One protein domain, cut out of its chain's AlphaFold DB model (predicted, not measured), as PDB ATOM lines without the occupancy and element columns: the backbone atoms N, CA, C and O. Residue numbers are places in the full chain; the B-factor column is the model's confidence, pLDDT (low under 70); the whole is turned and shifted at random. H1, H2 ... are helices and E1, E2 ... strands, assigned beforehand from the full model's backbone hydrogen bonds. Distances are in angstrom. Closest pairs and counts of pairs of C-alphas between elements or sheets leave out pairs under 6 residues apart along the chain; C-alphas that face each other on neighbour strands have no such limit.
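AT A GLANCE: This is residues 43 to 101 of the 103 residues of an uncharacterized protein of Fusarium oxysporum Fo47 (UniProt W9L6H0). A small two-stranded hairpin, E1 and E2, and one long helix, H1, are joined by one long loop, residues 68 to 82, and the hairpin's tip, residues 59 to 64, sticks out from the rest. The base of the hairpin, at Ile 56, comes near H1 at Val 93, partway along the helix. The printed part has 59 residues, with two named strands and then one named helix along the chain, and the two strands make one antiparallel sheet in the order E1, E2. The class is mixed, helices and strands, with 26 residues, under half, in named elements. The whole is compact, with a radius of gyration of the C-alphas of 11.5 A, and spans 32 by 28 by 21 A.

IN THESE COORDINATES: Start at C-alpha 43, at (137.633, 120.608, 208.811); residues 43 to 55 hold no named element. Find C-alpha 56 at (140.566, 120.692, 223.693), where E1, residues 56 to 59, begins; it is 10.1 A long. E2 is residues 64 to 67, 10.8 A long. Residues 68 to 82 again hold no named element. H1, residues 83 to 100, then runs 25.7 A to C-alpha 100 at (141.968, 119.677, 236.774).

HOW THE PARTS SIT: Look first at E1 and E2, an antiparallel hairpin with 170 degrees between their directions. N 58 and O 65 are 2.8 A apart and N 67 and O 56 are 2.9 A apart, both within hydrogen-bond range. Between E1 and H1, the closest C-alphas, those of Ile 56 and Val 93, are 7.9 A apart. In H1 every O i to N i+4 pair is within hydrogen-bond range.

THE WHOLE: The two C-alphas farthest apart, those of Ser 78 and Asp 101, are 34.0 A apart. The printed part has no cut. The link E1 to E2 is tight, and the link E2 to H1, 15 residues, is long. In the B-factor column, the mean pLDDT of the printed part is 87.0; look for values under 70 at residue 45 and residues 70 to 74.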
ATOM      1  N   PRO A  43     138.679 121.418 208.170       81.19
ATOM      2  CA  PRO A  43     137.633 120.608 208.811       81.19
ATOM      3  C   PRO A  43     137.883 120.378 210.313       81.19
ATOM      4  O   PRO A  43     139.011 120.488 210.779       81.19
ATOM      5  N   ALA A  44     136.832 120.083 211.081       75.31
ATOM      6  CA  ALA A  44     136.976 119.833 212.516       75.31
ATOM      7  C   ALA A  44     138.009 118.719 212.772       75.31
ATOM      8  O   ALA A  44     138.048 117.733 212.034       75.31
ATOM      9  N   CYS A  45     138.821 118.868 213.821       69.25
ATOM     10  CA  CYS A  45     139.891 117.927 214.173       69.25
ATOM     11  C   CYS A  45     141.014 117.797 213.100       69.25
ATOM     12  O   CYS A  45     141.663 116.755 212.975       69.25
ATOM     13  N   SER A  46     141.231 118.827 212.264       77.69
ATOM     14  CA  SER A  46     142.249 118.782 211.203       77.69
ATOM     15  C   SER A  46     143.674 119.024 211.698       77.69
ATOM     16  O   SER A  46     144.540 118.190 211.481       77.69
ATOM     17  N   GLU A  47     143.931 120.173 212.313       82.81
ATOM     18  CA  GLU A  47     145.264 120.688 212.639       82.81
ATOM     19  C   GLU A  47     145.174 121.381 213.995       82.81
ATOM     20  O   GLU A  47     144.138 121.981 214.290       82.81
ATOM     21  N   ASP A  48     146.249 121.338 214.780       86.69
ATOM     22  CA  ASP A  48     146.421 122.251 215.908       86.69
ATOM     23  C   ASP A  48     146.676 123.666 215.373       86.69
ATOM     24  O   ASP A  48     147.811 124.048 215.072       86.69
ATOM     25  N   ILE A  49     145.613 124.455 215.222       89.19
ATOM     26  CA  ILE A  49     145.727 125.814 214.675       89.19
ATOM     27  C   ILE A  49     146.330 126.799 215.682       89.19
ATOM     28  O   ILE A  49     146.620 127.940 215.314       89.19
ATOM     29  N   TYR A  50     146.512 126.389 216.939       92.50
ATOM     30  CA  TYR A  50     147.052 127.219 218.013       92.50
ATOM     31  C   TYR A  50     148.526 126.918 218.285       92.50
ATOM     32  O   TYR A  50     149.296 127.851 218.530       92.50
ATOM     33  N   GLY A  51     148.948 125.668 218.097       88.06
ATOM     34  CA  GLY A  51     150.341 125.230 218.167       88.06
ATOM     35  C   GLY A  51     150.839 124.998 219.593       88.06
ATOM     36  O   GLY A  51     152.011 125.260 219.859       88.06
ATOM     37  N   LEU A  52     149.958 124.558 220.498       84.25
ATOM     38  CA  LEU A  52     150.273 124.316 221.914       84.25
ATOM     39  C   LEU A  52     150.410 122.830 222.272       84.25
ATOM     40  O   LEU A  52     150.539 122.511 223.450       84.25
ATOM     41  N   ASP A  53     150.352 121.917 221.295       82.31
ATOM     42  CA  ASP A  53     150.407 120.464 221.551       82.31
ATOM     43  C   ASP A  53     149.351 119.991 222.569       82.31
ATOM     44  O   ASP A  53     149.539 119.043 223.324       82.31
ATOM     45  N   THR A  54     148.232 120.713 222.618       85.06
ATOM     46  CA  THR A  54     147.145 120.486 223.564       85.06
ATOM     47  C   THR A  54     145.837 120.492 222.795       85.06
ATOM     48  O   THR A  54     145.464 121.488 222.169       85.06
ATOM     49  N   GLY A  55     145.137 119.362 222.834       88.12
ATOM     50  CA  GLY A  55     143.802 119.233 222.272       88.12
ATOM     51  C   GLY A  55     142.744 119.611 223.302       88.12
ATOM     52  O   GLY A  55     142.786 119.143 224.438       88.12
ATOM     53  N   ILE A  56     141.766 120.417 222.895       91.31
ATOM     54  CA  ILE A  56     140.566 120.692 223.693       91.31
ATOM     55  C   ILE A  56     139.360 120.238 222.878       91.31
ATOM     56  O   ILE A  56     139.228 120.574 221.700       91.31
ATOM     57  N   ALA A  57     138.461 119.493 223.512       91.94
ATOM     58  CA  ALA A  57     137.155 119.166 222.964       91.94
ATOM     59  C   ALA A  57     136.083 119.590 223.967       91.94
ATOM     60  O   ALA A  57     136.079 119.141 225.110       91.94
ATOM     61  N   TRP A  58     135.172 120.449 223.523       93.56
ATOM     62  CA  TRP A  58     134.016 120.887 224.284       93.56
ATOM     63  C   TRP A  58     132.749 120.415 223.591       93.56
ATOM     64  O   TRP A  58     132.553 120.685 222.402       93.56
ATOM     65  N   MET A  59     131.887 119.734 224.346       92.62
ATOM     66  CA  MET A  59     130.623 119.220 223.837       92.62
ATOM     67  C   MET A  59     129.481 119.577 224.788       92.62
ATOM     68  O   MET A  59     129.430 119.100 225.920       92.62
ATOM     69  N   SER A  60     128.561 120.412 224.315       92.81
ATOM     70  CA  SER A  60     127.375 120.878 225.044       92.81
ATOM     71  C   SER A  60     126.187 121.022 224.090       92.81
ATOM     72  O   SER A  60     126.335 120.852 222.878       92.81
ATOM     73  N   GLU A  61     124.994 121.302 224.617       93.12
ATOM     74  CA  GLU A  61     123.785 121.437 223.788       93.12
ATOM     75  C   GLU A  61     123.878 122.596 222.781       93.12
ATOM     76  O   GLU A  61     123.303 122.520 221.697       93.12
ATOM     77  N   ASP A  62     124.613 123.654 223.121       94.69
ATOM     78  CA  ASP A  62     124.660 124.915 222.381       94.69
ATOM     79  C   ASP A  62     126.043 125.260 221.804       94.69
ATOM     80  O   ASP A  62     126.147 126.140 220.946       94.69
ATOM     81  N   LEU A  63     127.095 124.552 222.222       93.56
ATOM     82  CA  LEU A  63     128.439 124.665 221.664       93.56
ATOM     83  C   LEU A  63     129.067 123.284 221.448       93.56
ATOM     84  O   LEU A  63     129.211 122.498 222.386       93.56
ATOM     85  N   GLN A  64     129.501 123.043 220.212       93.56
ATOM     86  CA  GLN A  64     130.386 121.944 219.833       93.56
ATOM     87  C   GLN A  64     131.678 122.565 219.307       93.56
ATOM     88  O   GLN A  64     131.649 123.274 218.298       93.56
ATOM     89  N   TRP A  65     132.796 122.340 219.990       93.56
ATOM     90  CA  TRP A  65     134.072 122.965 219.646       93.56
ATOM     91  C   TRP A  65     135.221 121.981 219.838       93.56
ATOM     92  O   TRP A  65     135.252 121.232 220.815       93.56
ATOM     93  N   THR A  66     136.177 121.959 218.909       91.44
ATOM     94  CA  THR A  66     137.353 121.099 219.043       91.44
ATOM     95  C   THR A  66     138.595 121.675 218.371       91.44
ATOM     96  O   THR A  66     138.537 122.181 217.250       91.44
ATOM     97  N   ASN A  67     139.730 121.532 219.049       89.38
ATOM     98  CA  ASN A  67     141.064 121.663 218.487       89.38
ATOM     99  C   ASN A  67     141.832 120.365 218.738       89.38
ATOM    100  O   ASN A  67     141.788 119.825 219.847       89.38
ATOM    101  N   SER A  68     142.526 119.880 217.714       80.38
ATOM    102  CA  SER A  68     143.438 118.741 217.844       80.38
ATOM    103  C   SER A  68     144.767 119.191 218.433       80.38
ATOM    104  O   SER A  68     145.154 120.344 218.280       80.38
ATOM    105  N   ASP A  69     145.492 118.265 219.049       76.88
ATOM    106  CA  ASP A  69     146.924 118.443 219.290       76.88
ATOM    107  C   ASP A  69     147.732 118.216 217.991       76.88
ATOM    108  O   ASP A  69     147.192 117.872 216.929       76.88
ATOM    109  N   ASN A  70     149.052 118.399 218.063       67.19
ATOM    110  CA  ASN A  70     149.930 118.208 216.906       67.19
ATOM    111  C   ASN A  70     150.129 116.718 216.535       67.19
ATOM    112  O   ASN A  70     150.711 116.411 215.491       67.19
ATOM    113  N   ILE A  71     149.643 115.798 217.379       61.69
ATOM    114  CA  ILE A  71     149.859 114.349 217.276       61.69
ATOM    115  C   ILE A  71     148.668 113.658 216.594       61.69
ATOM    116  O   ILE A  71     148.852 112.664 215.888       61.69
ATOM    117  N   SER A  72     147.456 114.170 216.801       64.62
ATOM    118  CA  SER A  72     146.175 113.566 216.411       64.62
ATOM    119  C   SER A  72     145.480 114.262 215.237       64.62
ATOM    120  O   SER A  72     144.493 113.728 214.722       64.62
ATOM    121  N   GLY A  73     145.988 115.414 214.787       61.97
ATOM    122  CA  GLY A  73     145.435 116.150 213.648       61.97
ATOM    123  C   GLY A  73     145.391 115.320 212.356       61.97
ATOM    124  O   GLY A  73     146.368 114.675 211.971       61.97
ATOM    125  N   GLN A  74     144.246 115.335 211.664       68.00
ATOM    126  CA  GLN A  74     144.008 114.559 210.438       68.00
ATOM    127  C   GLN A  74     144.302 115.311 209.126       68.00
ATOM    128  O   GLN A  74     143.980 114.818 208.043       68.00
ATOM    129  N   GLY A  75     144.902 116.502 209.167       72.06
ATOM    130  CA  GLY A  75     145.208 117.266 207.957       72.06
ATOM    131  C   GLY A  75     145.612 118.711 208.222       72.06
ATOM    132  O   GLY A  75     146.056 119.055 209.306       72.06
ATOM    133  N   LYS A  76     145.477 119.575 207.212       76.88
ATOM    134  CA  LYS A  76     145.664 121.026 207.369       76.88
ATOM    135  C   LYS A  76     144.322 121.715 207.535       76.88
ATOM    136  O   LYS A  76     143.366 121.355 206.846       76.88
ATOM    137  N   SER A  77     144.277 122.734 208.384       81.56
ATOM    138  CA  SER A  77     143.104 123.588 208.522       81.56
ATOM    139  C   SER A  77     143.119 124.702 207.473       81.56
ATOM    140  O   SER A  77     144.133 125.359 207.234       81.56
ATOM    141  N   SER A  78     141.957 124.959 206.874       85.25
ATOM    142  CA  SER A  78     141.701 126.156 206.056       85.25
ATOM    143  C   SER A  78     141.577 127.439 206.890       85.25
ATOM    144  O   SER A  78     141.649 128.541 206.351       85.25
ATOM    145  N   VAL A  79     141.417 127.285 208.203       86.62
ATOM    146  CA  VAL A  79     141.336 128.350 209.204       86.62
ATOM    147  C   VAL A  79     142.629 128.366 210.009       86.62
ATOM    148  O   VAL A  79     143.130 127.311 210.385       86.62
ATOM    149  N   GLN A  80     143.167 129.548 210.279       88.88
ATOM    150  CA  GLN A  80     144.387 129.730 211.062       88.88
ATOM    151  C   GLN A  80     144.116 130.763 212.150       88.88
ATOM    152  O   GLN A  80     143.407 131.737 211.896       88.88
ATOM    153  N   SER A  81     144.671 130.551 213.342       90.25
ATOM    154  CA  SER A  81     144.507 131.490 214.450       90.25
ATOM    155  C   SER A  81     145.461 132.685 214.331       90.25
ATOM    156  O   SER A  81     146.603 132.585 213.871       90.25
ATOM    157  N   SER A  82     144.987 133.840 214.776       93.12
ATOM    158  CA  SER A  82     145.763 135.048 215.026       93.12
ATOM    159  C   SER A  82     146.516 134.963 216.357       93.12
ATOM    160  O   SER A  82     146.213 134.148 217.227       93.12
ATOM    161  N   SER A  83     147.487 135.854 216.566       93.44
ATOM    162  CA  SER A  83     148.234 135.914 217.830       93.44
ATOM    163  C   SER A  83     147.361 136.225 219.052       93.44
ATOM    164  O   SER A  83     147.712 135.823 220.157       93.44
ATOM    165  N   GLU A  84     146.248 136.943 218.884       94.12
ATOM    166  CA  GLU A  84     145.317 137.233 219.983       94.12
ATOM    167  C   GLU A  84     144.468 136.007 220.333       94.12
ATOM    168  O   GLU A  84     144.287 135.696 221.508       94.12
ATOM    169  N   GLU A  85     144.011 135.264 219.325       95.50
ATOM    170  CA  GLU A  85     143.269 134.015 219.518       95.50
ATOM    171  C   GLU A  85     144.145 132.931 220.152       95.50
ATOM    172  O   GLU A  85     143.660 132.178 220.991       95.50
ATOM    173  N   LYS A  86     145.447 132.899 219.837       94.50
ATOM    174  CA  LYS A  86     146.412 132.019 220.515       94.50
ATOM    175  C   LYS A  86     146.519 132.302 222.004       94.50
ATOM    176  O   LYS A  86     146.425 131.369 222.782       94.50
ATOM    177  N   LYS A  87     146.611 133.570 222.411       96.19
ATOM    178  CA  LYS A  87     146.637 133.938 223.840       96.19
ATOM    179  C   LYS A  87     145.357 133.544 224.572       96.19
ATOM    180  O   LYS A  87     145.396 133.160 225.735       96.19
ATOM    181  N   LYS A  88     144.210 133.639 223.897       96.56
ATOM    182  CA  LYS A  88     142.940 133.158 224.451       96.56
ATOM    183  C   LYS A  88     142.943 131.636 224.595       96.56
ATOM    184  O   LYS A  88     142.500 131.132 225.618       96.56
ATOM    185  N   PHE A  89     143.478 130.913 223.613       95.94
ATOM    186  CA  PHE A  89     143.630 129.463 223.708       95.94
ATOM    187  C   PHE A  89     144.628 129.044 224.802       95.94
ATOM    188  O   PHE A  89     144.335 128.118 225.545       95.94
ATOM    189  N   GLU A  90     145.739 129.766 224.982       95.62
ATOM    190  CA  GLU A  90     146.656 129.586 226.124       95.62
ATOM    191  C   GLU A  90     145.896 129.717 227.451       95.62
ATOM    192  O   GLU A  90     145.947 128.814 228.281       95.62
ATOM    193  N   ARG A  91     145.074 130.767 227.602       97.25
ATOM    194  CA  ARG A  91     144.214 130.917 228.785       97.25
ATOM    195  C   ARG A  91     143.215 129.765 228.938       97.25
ATOM    196  O   ARG A  91     142.973 129.328 230.056       97.25
ATOM    197  N   ALA A  92     142.636 129.261 227.847       96.75
ATOM    198  CA  ALA A  92     141.735 128.109 227.899       96.75
ATOM    199  C   ALA A  92     142.439 126.846 228.427       96.75
ATOM    200  O   ALA A  92     141.853 126.111 229.219       96.75
ATOM    201  N   VAL A  93     143.694 126.617 228.027       94.62
ATOM    202  CA  VAL A  93     144.527 125.523 228.549       94.62
ATOM    203  C   VAL A  93     144.825 125.731 230.034       94.62
ATOM    204  O   VAL A  93     144.609 124.813 230.823       94.62
ATOM    205  N   ASP A  94     145.222 126.942 230.435       95.31
ATOM    206  CA  ASP A  94     145.484 127.271 231.842       95.31
ATOM    207  C   ASP A  94     144.251 127.026 232.724       95.31
ATOM    208  O   ASP A  94     144.358 126.431 233.793       95.31
ATOM    209  N   ILE A  95     143.058 127.410 232.257       95.62
ATOM    210  CA  ILE A  95     141.801 127.142 232.968       95.62
ATOM    211  C   ILE A  95     141.587 125.637 233.157       95.62
ATOM    212  O   ILE A  95     141.195 125.207 234.241       95.62
ATOM    213  N   ILE A  96     141.840 124.819 232.130       92.81
ATOM    214  CA  ILE A  96     141.722 123.360 232.251       92.81
ATOM    215  C   ILE A  96     142.707 122.833 233.294       92.81
ATOM    216  O   ILE A  96     142.318 121.984 234.095       92.81
ATOM    217  N   HIS A  97     143.939 123.342 233.325       92.00
ATOM    218  CA  HIS A  97     144.933 122.969 234.331       92.00
ATOM    219  C   HIS A  97     144.503 123.356 235.752       92.00
ATOM    220  O   HIS A  97     144.560 122.517 236.650       92.00
ATOM    221  N   GLU A  98     143.984 124.571 235.948       92.62
ATOM    222  CA  GLU A  98     143.444 125.036 237.234       92.62
ATOM    223  C   GLU A  98     142.284 124.151 237.710       92.62
ATOM    224  O   GLU A  98     142.259 123.687 238.850       92.62
ATOM    225  N   ILE A  99     141.335 123.869 236.816       91.69
ATOM    226  CA  ILE A  99     140.164 123.040 237.099       91.69
ATOM    227  C   ILE A  99     140.572 121.590 237.417       91.69
ATOM    228  O   ILE A  99     140.023 120.947 238.320       91.69
ATOM    229  N   ALA A 100     141.495 121.042 236.629       87.50
ATOM    230  CA  ALA A 100     141.968 119.677 236.774       87.50
ATOM    231  C   ALA A 100     143.036 119.539 237.861       87.50
ATOM    232  O   ALA A 100     143.373 118.400 238.179       87.50
ATOM    233  N   ASP A 101     143.498 120.629 238.481       85.00
ATOM    234  CA  ASP A 101     144.565 120.647 239.490       85.00
ATOM    235  C   ASP A 101     145.777 119.828 239.007       85.00
ATOM    236  O   ASP A 101     146.188 118.845 239.629       85.00
TER     237      ASP A 101